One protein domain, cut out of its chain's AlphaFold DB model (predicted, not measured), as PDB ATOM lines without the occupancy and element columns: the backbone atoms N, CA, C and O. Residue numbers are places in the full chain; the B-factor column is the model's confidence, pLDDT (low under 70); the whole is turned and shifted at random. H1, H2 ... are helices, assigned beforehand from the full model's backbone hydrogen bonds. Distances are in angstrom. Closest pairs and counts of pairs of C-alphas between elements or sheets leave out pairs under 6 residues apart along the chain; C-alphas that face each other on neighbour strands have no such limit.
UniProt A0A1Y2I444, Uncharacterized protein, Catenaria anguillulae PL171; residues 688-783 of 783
ATOM      1  N   SER A 688     311.486 366.063 424.222       90.69
ATOM      2  CA  SER A 688     312.581 365.243 423.712       90.69
ATOM      3  C   SER A 688     313.918 365.746 424.267       90.69
ATOM      4  O   SER A 688     313.987 366.694 425.056       90.69
ATOM      5  N   LYS A 689     315.027 365.118 423.860       88.38
ATOM      6  CA  LYS A 689     316.367 365.632 424.176       88.38
ATOM      7  C   LYS A 689     316.669 366.957 423.477       88.38
ATOM      8  O   LYS A 689     317.600 367.621 423.924       88.38
ATOM      9  N   ASP A 690     315.876 367.371 422.494       88.44
ATOM     10  CA  ASP A 690     316.104 368.566 421.678       88.44
ATOM     11  C   ASP A 690     315.147 369.717 422.015       88.44
ATOM     12  O   ASP A 690     315.248 370.779 421.408       88.44
ATOM     13  N   THR A 691     314.240 369.549 422.988       91.44
ATOM     14  CA  THR A 691     313.291 370.601 423.393       91.44
ATOM     15  C   THR A 691     314.026 371.855 423.854       91.44
ATOM     16  O   THR A 691     314.812 371.778 424.801       91.44
ATOM     17  N   CYS A 692     313.782 373.001 423.223       89.50
ATOM     18  CA  CYS A 692     314.436 374.278 423.507       89.50
ATOM     19  C   CYS A 692     314.327 374.690 424.987       89.50
ATOM     20  O   CYS A 692     313.310 374.465 425.638       89.50
ATOM     21  N   VAL A 693     315.376 375.326 425.523       91.12
ATOM     22  CA  VAL A 693     315.459 375.715 426.947       91.12
ATOM     23  C   VAL A 693     314.332 376.677 427.342       91.12
ATOM     24  O   VAL A 693     313.705 376.489 428.379       91.12
ATOM     25  N   TRP A 694     314.014 377.656 426.488       91.62
ATOM     26  CA  TRP A 694     312.972 378.653 426.757       91.62
ATOM     27  C   TRP A 694     311.571 378.044 426.922       91.62
ATOM     28  O   TRP A 694     310.748 378.622 427.624       91.62
ATOM     29  N   VAL A 695     311.310 376.865 426.345       91.38
ATOM     30  CA  VAL A 695     310.011 376.177 426.447       91.38
ATOM     31  C   VAL A 695     309.723 375.770 427.889       91.38
ATOM     32  O   VAL A 695     308.587 375.866 428.343       91.38
ATOM     33  N   TRP A 696     310.751 375.373 428.646       92.06
ATOM     34  CA  TRP A 696     310.611 374.963 430.048       92.06
ATOM     35  C   TRP A 696     310.118 376.094 430.948       92.06
ATOM     36  O   TRP A 696     309.418 375.842 431.924       92.06
ATOM     37  N   LEU A 697     310.435 377.339 430.589       88.88
ATOM     38  CA  LEU A 697     310.057 378.536 431.340       88.88
ATOM     39  C   LEU A 697     308.560 378.859 431.227       88.88
ATOM     40  O   LEU A 697     308.055 379.703 431.961       88.88
ATOM     41  N   LEU A 698     307.845 378.202 430.308       87.31
ATOM     42  CA  LEU A 698     306.424 378.446 430.043       87.31
ATOM     43  C   LEU A 698     305.495 377.582 430.907       87.31
ATOM     44  O   LEU A 698     304.272 377.778 430.907       87.31
ATOM     45  N   PHE A 699     306.049 376.614 431.638       90.94
ATOM     46  CA  PHE A 699     305.282 375.672 432.440       90.94
ATOM     47  C   PHE A 699     305.442 375.958 433.931       90.94
ATOM     48  O   PHE A 699     306.530 376.249 434.409       90.94
ATOM     49  N   SER A 700     304.344 375.836 434.678       90.56
ATOM     50  CA  SER A 700     304.397 375.791 436.141       90.56
ATOM     51  C   SER A 700     304.692 374.368 436.618       90.56
ATOM     52  O   SER A 700     304.445 373.411 435.880       90.56
ATOM     53  N   THR A 701     305.122 374.201 437.870       86.06
ATOM     54  CA  THR A 701     305.334 372.879 438.488       86.06
ATOM     55  C   THR A 701     304.092 371.986 438.375       86.06
ATOM     56  O   THR A 701     304.202 370.815 438.022       86.06
ATOM     57  N   HIS A 702     302.892 372.546 438.578       88.25
ATOM     58  CA  HIS A 702     301.630 371.815 438.417       88.25
ATOM     59  C   HIS A 702     301.387 371.402 436.956       88.25
ATOM     60  O   HIS A 702     300.996 370.269 436.682       88.25
ATOM     61  N   THR A 703     301.649 372.299 435.998       88.38
ATOM     62  CA  THR A 703     301.479 372.005 434.566       88.38
ATOM     63  C   THR A 703     302.464 370.937 434.092       88.38
ATOM     64  O   THR A 703     302.078 370.080 433.304       88.38
ATOM     65  N   ILE A 704     303.709 370.945 434.586       89.06
ATOM     66  CA  ILE A 704     304.684 369.896 434.268       89.06
ATOM     67  C   ILE A 704     304.296 368.565 434.912       89.06
ATOM     68  O   ILE A 704     304.370 367.532 434.250       89.06
ATOM     69  N   ALA A 705     303.854 368.565 436.172       85.56
ATOM     70  CA  ALA A 705     303.405 367.346 436.842       85.56
ATOM     71  C   ALA A 705     302.235 366.677 436.095       85.56
ATOM     72  O   ALA A 705     302.216 365.455 435.953       85.56
ATOM     73  N   ALA A 706     301.319 367.476 435.535       85.94
ATOM     74  CA  ALA A 706     300.196 366.996 434.731       85.94
ATOM     75  C   ALA A 706     300.607 366.331 433.398       85.94
ATOM     76  O   ALA A 706     299.827 365.561 432.844       85.94
ATOM     77  N   LEU A 707     301.830 366.559 432.893       85.00
ATOM     78  CA  LEU A 707     302.344 365.857 431.704       85.00
ATOM     79  C   LEU A 707     302.575 364.356 431.963       85.00
ATOM     80  O   LEU A 707     302.678 363.572 431.011       85.00
ATOM     81  N   GLY A 708     302.671 363.957 433.236       81.69
ATOM     82  CA  GLY A 708     302.819 362.573 433.670       81.69
ATOM     83  C   GLY A 708     304.014 361.862 433.009       81.69
ATOM     84  O   GLY A 708     305.097 362.442 432.903       81.69
ATOM     85  N   PRO A 709     303.851 360.616 432.518       79.94
ATOM     86  CA  PRO A 709     304.954 359.791 432.010       79.94
ATOM     87  C   PRO A 709     305.578 360.292 430.693       79.94
ATOM     88  O   PRO A 709     306.579 359.730 430.238       79.94
ATOM     89  N   ARG A 710     305.010 361.332 430.056       83.19
ATOM     90  CA  ARG A 710     305.559 361.936 428.824       83.19
ATOM     91  C   ARG A 710     306.891 362.639 429.090       83.19
ATOM     92  O   ARG A 710     307.742 362.694 428.199       83.19
ATOM     93  N   LEU A 711     307.096 363.147 430.307       89.75
ATOM     94  CA  LEU A 711     308.350 363.764 430.707       89.75
ATOM     95  C   LEU A 711     309.269 362.730 431.365       89.75
ATOM     96  O   LEU A 711     308.959 362.171 432.411       89.75
ATOM     97  N   LYS A 712     310.430 362.486 430.756       92.88
ATOM     98  CA  LYS A 712     311.459 361.592 431.297       92.88
ATOM     99  C   LYS A 712     312.635 362.405 431.820       92.88
ATOM    100  O   LYS A 712     312.949 363.466 431.280       92.88
ATOM    101  N   PHE A 713     313.351 361.868 432.808       93.31
ATOM    102  CA  PHE A 713     314.491 362.553 433.429       93.31
ATOM    103  C   PHE A 713     315.547 363.037 432.417       93.31
ATOM    104  O   PHE A 713     316.126 364.104 432.587       93.31
ATOM    105  N   HIS A 714     315.772 362.300 431.325       93.62
ATOM    106  CA  HIS A 714     316.771 362.674 430.324       93.62
ATOM    107  C   HIS A 714     316.385 363.905 429.484       93.62
ATOM    108  O   HIS A 714     317.280 364.557 428.949       93.62
ATOM    109  N   HIS A 715     315.095 364.253 429.380       94.62
ATOM    110  CA  HIS A 715     314.667 365.517 428.766       94.62
ATOM    111  C   HIS A 715     315.132 366.697 429.628       94.62
ATOM    112  O   HIS A 715     315.770 367.620 429.124       94.62
ATOM    113  N   ALA A 716     314.903 366.607 430.943       94.19
ATOM    114  CA  ALA A 716     315.322 367.609 431.921       94.19
ATOM    115  C   ALA A 716     316.848 367.754 431.984       94.19
ATOM    116  O   ALA A 716     317.371 368.861 431.925       94.19
ATOM    117  N   VAL A 717     317.576 366.633 432.016       95.88
ATOM    118  CA  VAL A 717     319.050 366.621 431.982       95.88
ATOM    119  C   VAL A 717     319.580 367.286 430.709       95.88
ATOM    120  O   VAL A 717     320.537 368.054 430.783       95.88
ATOM    121  N   SER A 718     318.968 367.028 429.547       94.62
ATOM    122  CA  SER A 718     319.377 367.669 428.290       94.62
ATOM    123  C   SER A 718     319.132 369.180 428.311       94.62
ATOM    124  O   SER A 718     320.008 369.956 427.932       94.62
ATOM    125  N   ALA A 719     317.975 369.614 428.814       94.00
ATOM    126  CA  ALA A 719     317.650 371.030 428.946       94.00
ATOM    127  C   ALA A 719     318.596 371.758 429.913       94.00
ATOM    128  O   ALA A 719     319.103 372.824 429.578       94.00
ATOM    129  N   LEU A 720     318.901 371.153 431.065       95.81
ATOM    130  CA  LEU A 720     319.842 371.694 432.051       95.81
ATOM    131  C   LEU A 720     321.267 371.777 431.503       95.81
ATOM    132  O   LEU A 720     321.949 372.775 431.722       95.81
ATOM    133  N   ARG A 721     321.708 370.764 430.746       95.81
ATOM    134  CA  ARG A 721     322.996 370.800 430.045       95.81
ATOM    135  C   ARG A 721     323.061 371.984 429.084       95.81
ATOM    136  O   ARG A 721     324.007 372.759 429.163       95.81
ATOM    137  N   ARG A 722     322.040 372.154 428.239       92.56
ATOM    138  CA  ARG A 722     321.983 373.229 427.235       92.56
ATOM    139  C   ARG A 722     321.871 374.617 427.862       92.56
ATOM    140  O   ARG A 722     322.529 375.541 427.400       92.56
ATOM    141  N   ALA A 723     321.111 374.763 428.946       93.44
ATOM    142  CA  ALA A 723     321.097 375.994 429.738       93.44
ATOM    143  C   ALA A 723     322.493 376.303 430.311       93.44
ATOM    144  O   ALA A 723     322.956 377.440 430.257       93.44
ATOM    145  N   GLY A 724     323.199 375.273 430.791       94.00
ATOM    146  CA  GLY A 724     324.571 375.386 431.275       94.00
ATOM    147  C   GLY A 724     325.584 375.784 430.199       94.00
ATOM    148  O   GLY A 724     326.415 376.653 430.445       94.00
ATOM    149  N   GLU A 725     325.509 375.171 429.017       91.81
ATOM    150  CA  GLU A 725     326.333 375.511 427.845       91.81
ATOM    151  C   GLU A 725     326.055 376.939 427.352       91.81
ATOM    152  O   GLU A 725     326.986 377.653 426.992       91.81
ATOM    153  N   GLY A 726     324.794 377.379 427.408       89.88
ATOM    154  CA  GLY A 726     324.373 378.739 427.061       89.88
ATOM    155  C   GLY A 726     324.678 379.804 428.121       89.88
ATOM    156  O   GLY A 726     324.383 380.975 427.896       89.88
ATOM    157  N   GLY A 727     325.243 379.436 429.275       93.38
ATOM    158  CA  GLY A 727     325.538 380.395 430.344       93.38
ATOM    159  C   GLY A 727     324.314 380.880 431.133       93.38
ATOM    160  O   GLY A 727     324.445 381.787 431.955       93.38
ATOM    161  N   ASP A 728     323.132 380.294 430.924       93.88
ATOM    162  CA  ASP A 728     321.871 380.781 431.484       93.88
ATOM    163  C   ASP A 728     321.552 380.120 432.833       93.88
ATOM    164  O   ASP A 728     320.814 379.136 432.943       93.88
ATOM    165  N   LYS A 729     322.123 380.692 433.899       95.69
ATOM    166  CA  LYS A 729     321.867 380.261 435.282       95.69
ATOM    167  C   LYS A 729     320.376 380.331 435.641       95.69
ATOM    168  O   LYS A 729     319.890 379.462 436.359       95.69
ATOM    169  N   GLN A 730     319.652 381.345 435.164       94.88
ATOM    170  CA  GLN A 730     318.239 381.526 435.510       94.88
ATOM    171  C   GLN A 730     317.372 380.443 434.873       94.88
ATOM    172  O   GLN A 730     316.477 379.915 435.530       94.88
ATOM    173  N   ALA A 731     317.691 380.023 433.647       93.44
ATOM    174  CA  ALA A 731     317.040 378.871 433.041       93.44
ATOM    175  C   ALA A 731     317.304 377.572 433.813       93.44
ATOM    176  O   ALA A 731     316.381 376.778 433.977       93.44
ATOM    177  N   VAL A 732     318.519 377.362 434.342       95.25
ATOM    178  CA  VAL A 732     318.811 376.208 435.218       95.25
ATOM    179  C   VAL A 732     317.903 376.220 436.451       95.25
ATOM    180  O   VAL A 732     317.261 375.211 436.739       95.25
ATOM    181  N   VAL A 733     317.822 377.355 437.153       95.38
ATOM    182  CA  VAL A 733     316.983 377.516 438.355       95.38
ATOM    183  C   VAL A 733     315.510 377.285 438.031       95.38
ATOM    184  O   VAL A 733     314.828 376.532 438.724       95.38
ATOM    185  N   ALA A 734     315.027 377.888 436.948       92.88
ATOM    186  CA  ALA A 734     313.644 377.760 436.524       92.88
ATOM    187  C   ALA A 734     313.296 376.315 436.155       92.88
ATOM    188  O   ALA A 734     312.307 375.804 436.671       92.88
ATOM    189  N   ILE A 735     314.128 375.629 435.352       95.38
ATOM    190  CA  ILE A 735     313.931 374.211 435.006       95.38
ATOM    191  C   ILE A 735     313.862 373.363 436.280       95.38
ATOM    192  O   ILE A 735     312.942 372.564 436.424       95.38
ATOM    193  N   LEU A 736     314.792 373.545 437.223       94.12
ATOM    194  CA  LEU A 736     314.795 372.798 438.484       94.12
ATOM    195  C   LEU A 736     313.546 373.070 439.335       94.12
ATOM    196  O   LEU A 736     313.023 372.140 439.948       94.12
ATOM    197  N   GLY A 737     313.054 374.312 439.356       92.75
ATOM    198  CA  GLY A 737     311.866 374.709 440.118       92.75
ATOM    199  C   GLY A 737     310.552 374.127 439.585       92.75
ATOM    200  O   GLY A 737     309.602 373.939 440.346       92.75
ATOM    201  N   VAL A 738     310.491 373.804 438.292       93.62
ATOM    202  CA  VAL A 738     309.284 373.254 437.654       93.62
ATOM    203  C   VAL A 738     309.288 371.725 437.562       93.62
ATOM    204  O   VAL A 738     308.277 371.139 437.179       93.62
ATOM    205  N   LEU A 739     310.394 371.058 437.916       93.12
ATOM    206  CA  LEU A 739     310.494 369.601 437.828       93.12
ATOM    207  C   LEU A 739     309.636 368.888 438.889       93.12
ATOM    208  O   LEU A 739     309.718 369.227 440.070       93.12
ATOM    209  N   PRO A 740     308.874 367.845 438.509       90.62
ATOM    210  CA  PRO A 740     308.135 367.024 439.459       90.62
ATOM    211  C   PRO A 740     309.071 366.270 440.406       90.62
ATOM    212  O   PRO A 740     310.116 365.770 439.978       90.62
ATOM    213  N   GLU A 741     308.645 366.095 441.659       89.38
ATOM    214  CA  GLU A 741     309.437 365.423 442.704       89.38
ATOM    215  C   GLU A 741     309.883 364.020 442.284       89.38
ATOM    216  O   GLU A 741     311.062 363.699 442.373       89.38
ATOM    217  N   HIS A 742     308.995 363.233 441.670       88.69
ATOM    218  CA  HIS A 742     309.322 361.879 441.211       88.69
ATOM    219  C   HIS A 742     310.428 361.818 440.137       88.69
ATOM    220  O   HIS A 742     311.090 360.793 440.012       88.69
ATOM    221  N   ILE A 743     310.642 362.879 439.342       92.50
ATOM    222  CA  ILE A 743     311.791 362.976 438.421       92.50
ATOM    223  C   ILE A 743     313.008 363.477 439.188       92.50
ATOM    224  O   ILE A 743     314.091 362.907 439.059       92.50
ATOM    225  N   ARG A 744     312.810 364.527 439.991       90.88
ATOM    226  CA  ARG A 744     313.834 365.213 440.781       90.88
ATOM    227  C   ARG A 744     314.566 364.274 441.744       90.88
ATOM    228  O   ARG A 744     315.775 364.389 441.895       90.88
ATOM    229  N   GLU A 745     313.840 363.342 442.345       90.50
ATOM    230  CA  GLU A 745     314.332 362.374 443.334       90.50
ATOM    231  C   GLU A 745     314.658 361.014 442.706       90.50
ATOM    232  O   GLU A 745     315.182 360.119 443.364       90.50
ATOM    233  N   SER A 746     314.408 360.838 441.404       92.00
ATOM    234  CA  SER A 746     314.768 359.590 440.735       92.00
ATOM    235  C   SER A 746     316.287 359.406 440.698       92.00
ATOM    236  O   SER A 746     317.036 360.290 440.270       92.00
ATOM    237  N   TYR A 747     316.752 358.212 441.068       92.75
ATOM    238  CA  TYR A 747     318.175 357.866 441.033       92.75
ATOM    239  C   TYR A 747     318.857 358.168 439.676       92.75
ATOM    240  O   TYR A 747     319.938 358.767 439.672       92.75
ATOM    241  N   PRO A 748     318.251 357.856 438.504       94.25
ATOM    242  CA  PRO A 748     318.857 358.184 437.212       94.25
ATOM    243  C   PRO A 748     319.039 359.689 436.984       94.25
ATOM    244  O   PRO A 748     320.036 360.101 436.384       94.25
ATOM    245  N   PHE A 749     318.108 360.520 437.465       94.75
ATOM    246  CA  PHE A 749     318.238 361.973 437.399       94.75
ATOM    247  C   PHE A 749     319.365 362.455 438.309       94.75
ATOM    248  O   PHE A 749     320.275 363.130 437.832       94.75
ATOM    249  N   LEU A 750     319.361 362.050 439.581       93.38
ATOM    250  CA  LEU A 750     320.376 362.445 440.564       93.38
ATOM    251  C   LEU A 750     321.796 362.079 440.105       93.38
ATOM    252  O   LEU A 750     322.711 362.901 440.189       93.38
ATOM    253  N   SER A 751     321.969 360.886 439.531       92.00
ATOM    254  CA  SER A 751     323.237 360.438 438.943       92.00
ATOM    255  C   SER A 751     323.679 361.318 437.763       92.00
ATOM    256  O   SER A 751     324.827 361.770 437.702       92.00
ATOM    257  N   ALA A 752     322.761 361.652 436.849       94.12
ATOM    258  CA  ALA A 752     323.058 362.518 435.710       94.12
ATOM    259  C   ALA A 752     323.367 363.970 436.125       94.12
ATOM    260  O   ALA A 752     324.286 364.586 435.579       94.12
ATOM    261  N   ILE A 753     322.646 364.510 437.113       94.44
ATOM    262  CA  ILE A 753     322.877 365.861 437.639       94.44
ATOM    263  C   ILE A 753     324.206 365.933 438.390       94.44
ATOM    264  O   ILE A 753     324.893 366.941 438.269       94.44
ATOM    265  N   LYS A 754     324.642 364.866 439.075       91.19
ATOM    266  CA  LYS A 754     325.983 364.802 439.684       91.19
ATOM    267  C   LYS A 754     327.076 365.017 438.637       91.19
ATOM    268  O   LYS A 754     327.993 365.810 438.846       91.19
ATOM    269  N   SER A 755     326.947 364.338 437.498       92.38
ATOM    270  CA  SER A 755     327.867 364.483 436.366       92.38
ATOM    271  C   SER A 755     327.824 365.899 435.772       92.38
ATOM    272  O   SER A 755     328.871 366.516 435.567       92.38
ATOM    273  N   LEU A 756     326.628 366.471 435.575       91.94
ATOM    274  CA  LEU A 756     326.478 367.848 435.083       91.94
ATOM    275  C   LEU A 756     327.013 368.902 436.061       91.94
ATOM    276  O   LEU A 756     327.645 369.860 435.632       91.94
ATOM    277  N   ASN A 757     326.817 368.721 437.364       90.94
ATOM    278  CA  ASN A 757     327.327 369.609 438.407       90.94
ATOM    279  C   ASN A 757     328.862 369.634 438.438       90.94
ATOM    280  O   ASN A 757     329.460 370.687 438.637       90.94
ATOM    281  N   ALA A 758     329.507 368.488 438.193       90.06
ATOM    282  CA  ALA A 758     330.962 368.405 438.093       90.06
ATOM    283  C   ALA A 758     331.515 369.049 436.809       90.06
ATOM    284  O   ALA A 758     332.658 369.502 436.797       90.06
ATOM    285  N   THR A 759     330.723 369.089 435.734       90.50
ATOM    286  CA  THR A 759     331.182 369.500 434.394       90.50
ATOM    287  C   THR A 759     330.725 370.900 433.968       90.50
ATOM    288  O   THR A 759     331.375 371.506 433.122       90.50
ATOM    289  N   SER A 760     329.671 371.466 434.567       94.50
ATOM    290  CA  SER A 760     329.142 372.796 434.238       94.50
ATOM    291  C   SER A 760     329.000 373.687 435.476       94.50
ATOM    292  O   SER A 760     328.146 373.471 436.339       94.50
ATOM    293  N   ARG A 761     329.802 374.763 435.531       94.38
ATOM    294  CA  ARG A 761     329.772 375.759 436.624       94.38
ATOM    295  C   ARG A 761     328.425 376.475 436.743       94.38
ATOM    296  O   ARG A 761     328.020 376.830 437.845       94.38
ATOM    297  N   VAL A 762     327.741 376.684 435.619       94.19
ATOM    298  CA  VAL A 762     326.430 377.350 435.559       94.19
ATOM    299  C   VAL A 762     325.358 376.451 436.165       94.19
ATOM    300  O   VAL A 762     324.570 376.912 436.989       94.19
ATOM    301  N   VAL A 763     325.386 375.155 435.832       94.94
ATOM    302  CA  VAL A 763     324.490 374.165 436.444       94.94
ATOM    303  C   VAL A 763     324.751 374.067 437.947       94.94
ATOM    304  O   VAL A 763     323.806 374.125 438.726       94.94
ATOM    305  N   ALA A 764     326.019 374.023 438.370       93.00
ATOM    306  CA  ALA A 764     326.383 374.004 439.786       93.00
ATOM    307  C   ALA A 764     325.889 375.239 440.556       93.00
ATOM    308  O   ALA A 764     325.382 375.122 441.674       93.00
ATOM    309  N   ALA A 765     325.997 376.426 439.952       92.50
ATOM    310  CA  ALA A 765     325.486 377.660 440.537       92.50
ATOM    311  C   ALA A 765     323.954 377.642 440.668       92.50
ATOM    312  O   ALA A 765     323.442 377.995 441.729       92.50
ATOM    313  N   GLY A 766     323.233 377.192 439.635       95.19
ATOM    314  CA  GLY A 766     321.772 377.086 439.674       95.19
ATOM    315  C   GLY A 766     321.274 376.054 440.690       95.19
ATOM    316  O   GLY A 766     320.346 376.336 441.439       95.19
ATOM    317  N   LEU A 767     321.939 374.901 440.808       93.56
ATOM    318  CA  LEU A 767     321.634 373.895 441.834       93.56
ATOM    319  C   LEU A 767     321.804 374.449 443.251       93.56
ATOM    320  O   LEU A 767     320.936 374.253 444.103       93.56
ATOM    321  N   LYS A 768     322.902 375.175 443.497       93.50
ATOM    322  CA  LYS A 768     323.149 375.836 444.783       93.50
ATOM    323  C   LYS A 768     322.060 376.863 445.105       93.50
ATOM    324  O   LYS A 768     321.633 376.950 446.251       93.50
ATOM    325  N   GLU A 769     321.606 377.620 444.109       95.12
ATOM    326  CA  GLU A 769     320.530 378.608 444.252       95.12
ATOM    327  C   GLU A 769     319.168 377.956 444.524       95.12
ATOM    328  O   GLU A 769     318.409 378.451 445.351       95.12
ATOM    329  N   CYS A 770     318.903 376.786 443.942       92.06
ATOM    330  CA  CYS A 770     317.746 375.953 444.279       92.06
ATOM    331  C   CYS A 770     317.870 375.224 445.631       92.06
ATOM    332  O   CYS A 770     317.008 374.408 445.954       92.06
ATOM    333  N   GLY A 771     318.932 375.468 446.408       91.19
ATOM    334  CA  GLY A 771     319.127 374.869 447.729       91.19
ATOM    335  C   GLY A 771     319.447 373.372 447.709       91.19
ATOM    336  O   GLY A 771     319.211 372.692 448.705       91.19
ATOM    337  N   TRP A 772     319.971 372.837 446.601       86.81
ATOM    338  CA  TRP A 772     320.356 371.427 446.525       86.81
ATOM    339  C   TRP A 772     321.589 371.138 447.387       86.81
ATOM    340  O   TRP A 772     322.711 371.525 447.049       86.81
ATOM    341  N   ASP A 773     321.380 370.417 448.488       80.19
ATOM    342  CA  ASP A 773     322.444 369.925 449.360       80.19
ATOM    343  C   ASP A 773     322.862 368.505 448.954       80.19
ATOM    344  O   ASP A 773     322.240 367.506 449.323       80.19
ATOM    345  N   TRP A 774     323.957 368.419 448.198       75.62
ATOM    346  CA  TRP A 774     324.540 367.152 447.765       75.62
ATOM    347  C   TRP A 774     324.910 366.221 448.929       75.62
ATOM    348  O   TRP A 774     324.895 365.006 448.747       75.62
ATOM    349  N   GLY A 775     325.212 366.757 450.118       69.00
ATOM    350  CA  GLY A 775     325.524 365.952 451.298       69.00
ATOM    351  C   GLY A 775     324.321 365.144 451.788       69.00
ATOM    352  O   GLY A 775     324.470 363.973 452.127       69.00
ATOM    353  N   LYS A 776     323.118 365.730 451.757       70.06
ATOM    354  CA  LYS A 776     321.873 365.047 452.152       70.06
ATOM    355  C   LYS A 776     321.390 364.045 451.109       70.06
ATOM    356  O   LYS A 776     321.062 362.915 451.453       70.06
ATOM    357  N   VAL A 777     321.434 364.429 449.833       71.50
ATOM    358  CA  VAL A 777     320.892 363.628 448.722       71.50
ATOM    359  C   VAL A 777     321.590 362.264 448.571       71.50
ATOM    360  O   VAL A 777     320.942 361.285 448.215       71.50
ATOM    361  N   PHE A 778     322.889 362.153 448.884       65.38
ATOM    362  CA  PHE A 778     323.611 360.868 448.821       65.38
ATOM    363  C   PHE A 778     323.557 360.045 450.113       65.38
ATOM    364  O   PHE A 778     323.757 358.834 450.057       65.38
ATOM    365  N   HIS A 779     323.285 360.665 451.265       69.44
ATOM    366  CA  HIS A 779     323.124 359.927 452.520       69.44
ATOM    367  C   HIS A 779     321.784 359.187 452.593       69.44
ATOM    368  O   HIS A 779     321.719 358.112 453.185       69.44
ATOM    369  N   GLU A 780     320.737 359.725 451.966       66.38
ATOM    370  CA  GLU A 780     319.402 359.116 451.950       66.38
ATOM    371  C   GLU A 780     319.240 358.035 450.872       66.38
ATOM    372  O   GLU A 780     318.317 357.227 450.950       66.38
ATOM    373  N   HIS A 781     320.101 358.005 449.853       63.53
ATOM    374  CA  HIS A 781     320.008 357.088 448.709       63.53
ATOM    375  C   HIS A 781     321.338 356.348 448.520       63.53
ATOM    376  O   HIS A 781     321.996 356.523 447.496       63.53
ATOM    377  N   GLY A 782     321.749 355.592 449.550       59.75
ATOM    378  CA  GLY A 782     323.015 354.844 449.614       59.75
ATOM    379  C   GLY A 782     323.360 354.045 448.341       59.75
ATOM    380  O   GLY A 782     322.483 353.831 447.507       59.75
ATOM    381  N   PRO A 783     324.639 353.645 448.183       50.50
ATOM    382  CA  PRO A 783     325.209 353.166 446.920       50.50
ATOM    383  C   PRO A 783     324.385 352.106 446.187       50.50
ATOM    384  O   PRO A 783     323.891 351.168 446.857       50.50
TER     385      PRO A 783
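This is residues 688 to 783 of the 783 residues of an uncharacterized protein of Catenaria anguillulae PL171 (UniProt A0A1Y2I444). A helical hairpin, H3 and H4, makes the core; the short H1 and H2 pack on one side of it, and H6 and H7 on the other, H6 beside H3. The short H5 lies at one end, and H8 with the last residues lies out beyond H6. The printed part has 96 residues with eight named helices, H1 to H8 in order, and no named strand: all helix. It is compact, with a radius of gyration of the C-alphas of 12.4 A and spans of 33 by 29 by 21 A.

Find C-alpha 693 at (315.459, 375.715, 426.947), where H1, residues 693 to 696, begins; H2 is 701 to 705. From C-alpha 713 at (314.491, 362.553, 433.429), H3 runs 18.4 A to 725. Next come H4, 729 to 738, 14.6 A, and H5, 741 to 744. H6, 747 to 759, spans 18.7 A, and H7, 761 to 769, 12.3 A. H8, 774 to 779, ends at C-alpha 779, (323.124, 359.927, 452.520).

Look first at the hairpin of H3 and H4, opposite ways at a shallow tilt of 17 degrees; C-alphas 720 and 732 are closest, 5.6 A. H1 touches H4, C-alphas 696 and 735 at 6.0 A, and H2 touches H4, C-alphas 701 and 738 at 4.1 A. H6 touches H3 at a shallow tilt of 11 degrees, the same way, C-alphas 713 and 749 at 5.5 A. H7 touches H4 at a steep tilt of 49 degrees, C-alphas 733 and 766 at 5.0 A. H5 is close to H3 but not clearly touching, C-alphas 713 and 743 at 5.7 A; H8 and H6 are near each other. Every O i to N i+4 pair is within hydrogen-bond range in H2, H3, H4, H6 and H7, and 1 of 2 in H8; H1 and H5 are too short for one.

The C-alphas of Leu 698 and Pro 783 are farthest apart, 35.7 A. The printed part has no cut and no long link. Confidence is low, under 70, at residue 775 and residues 778 to 783.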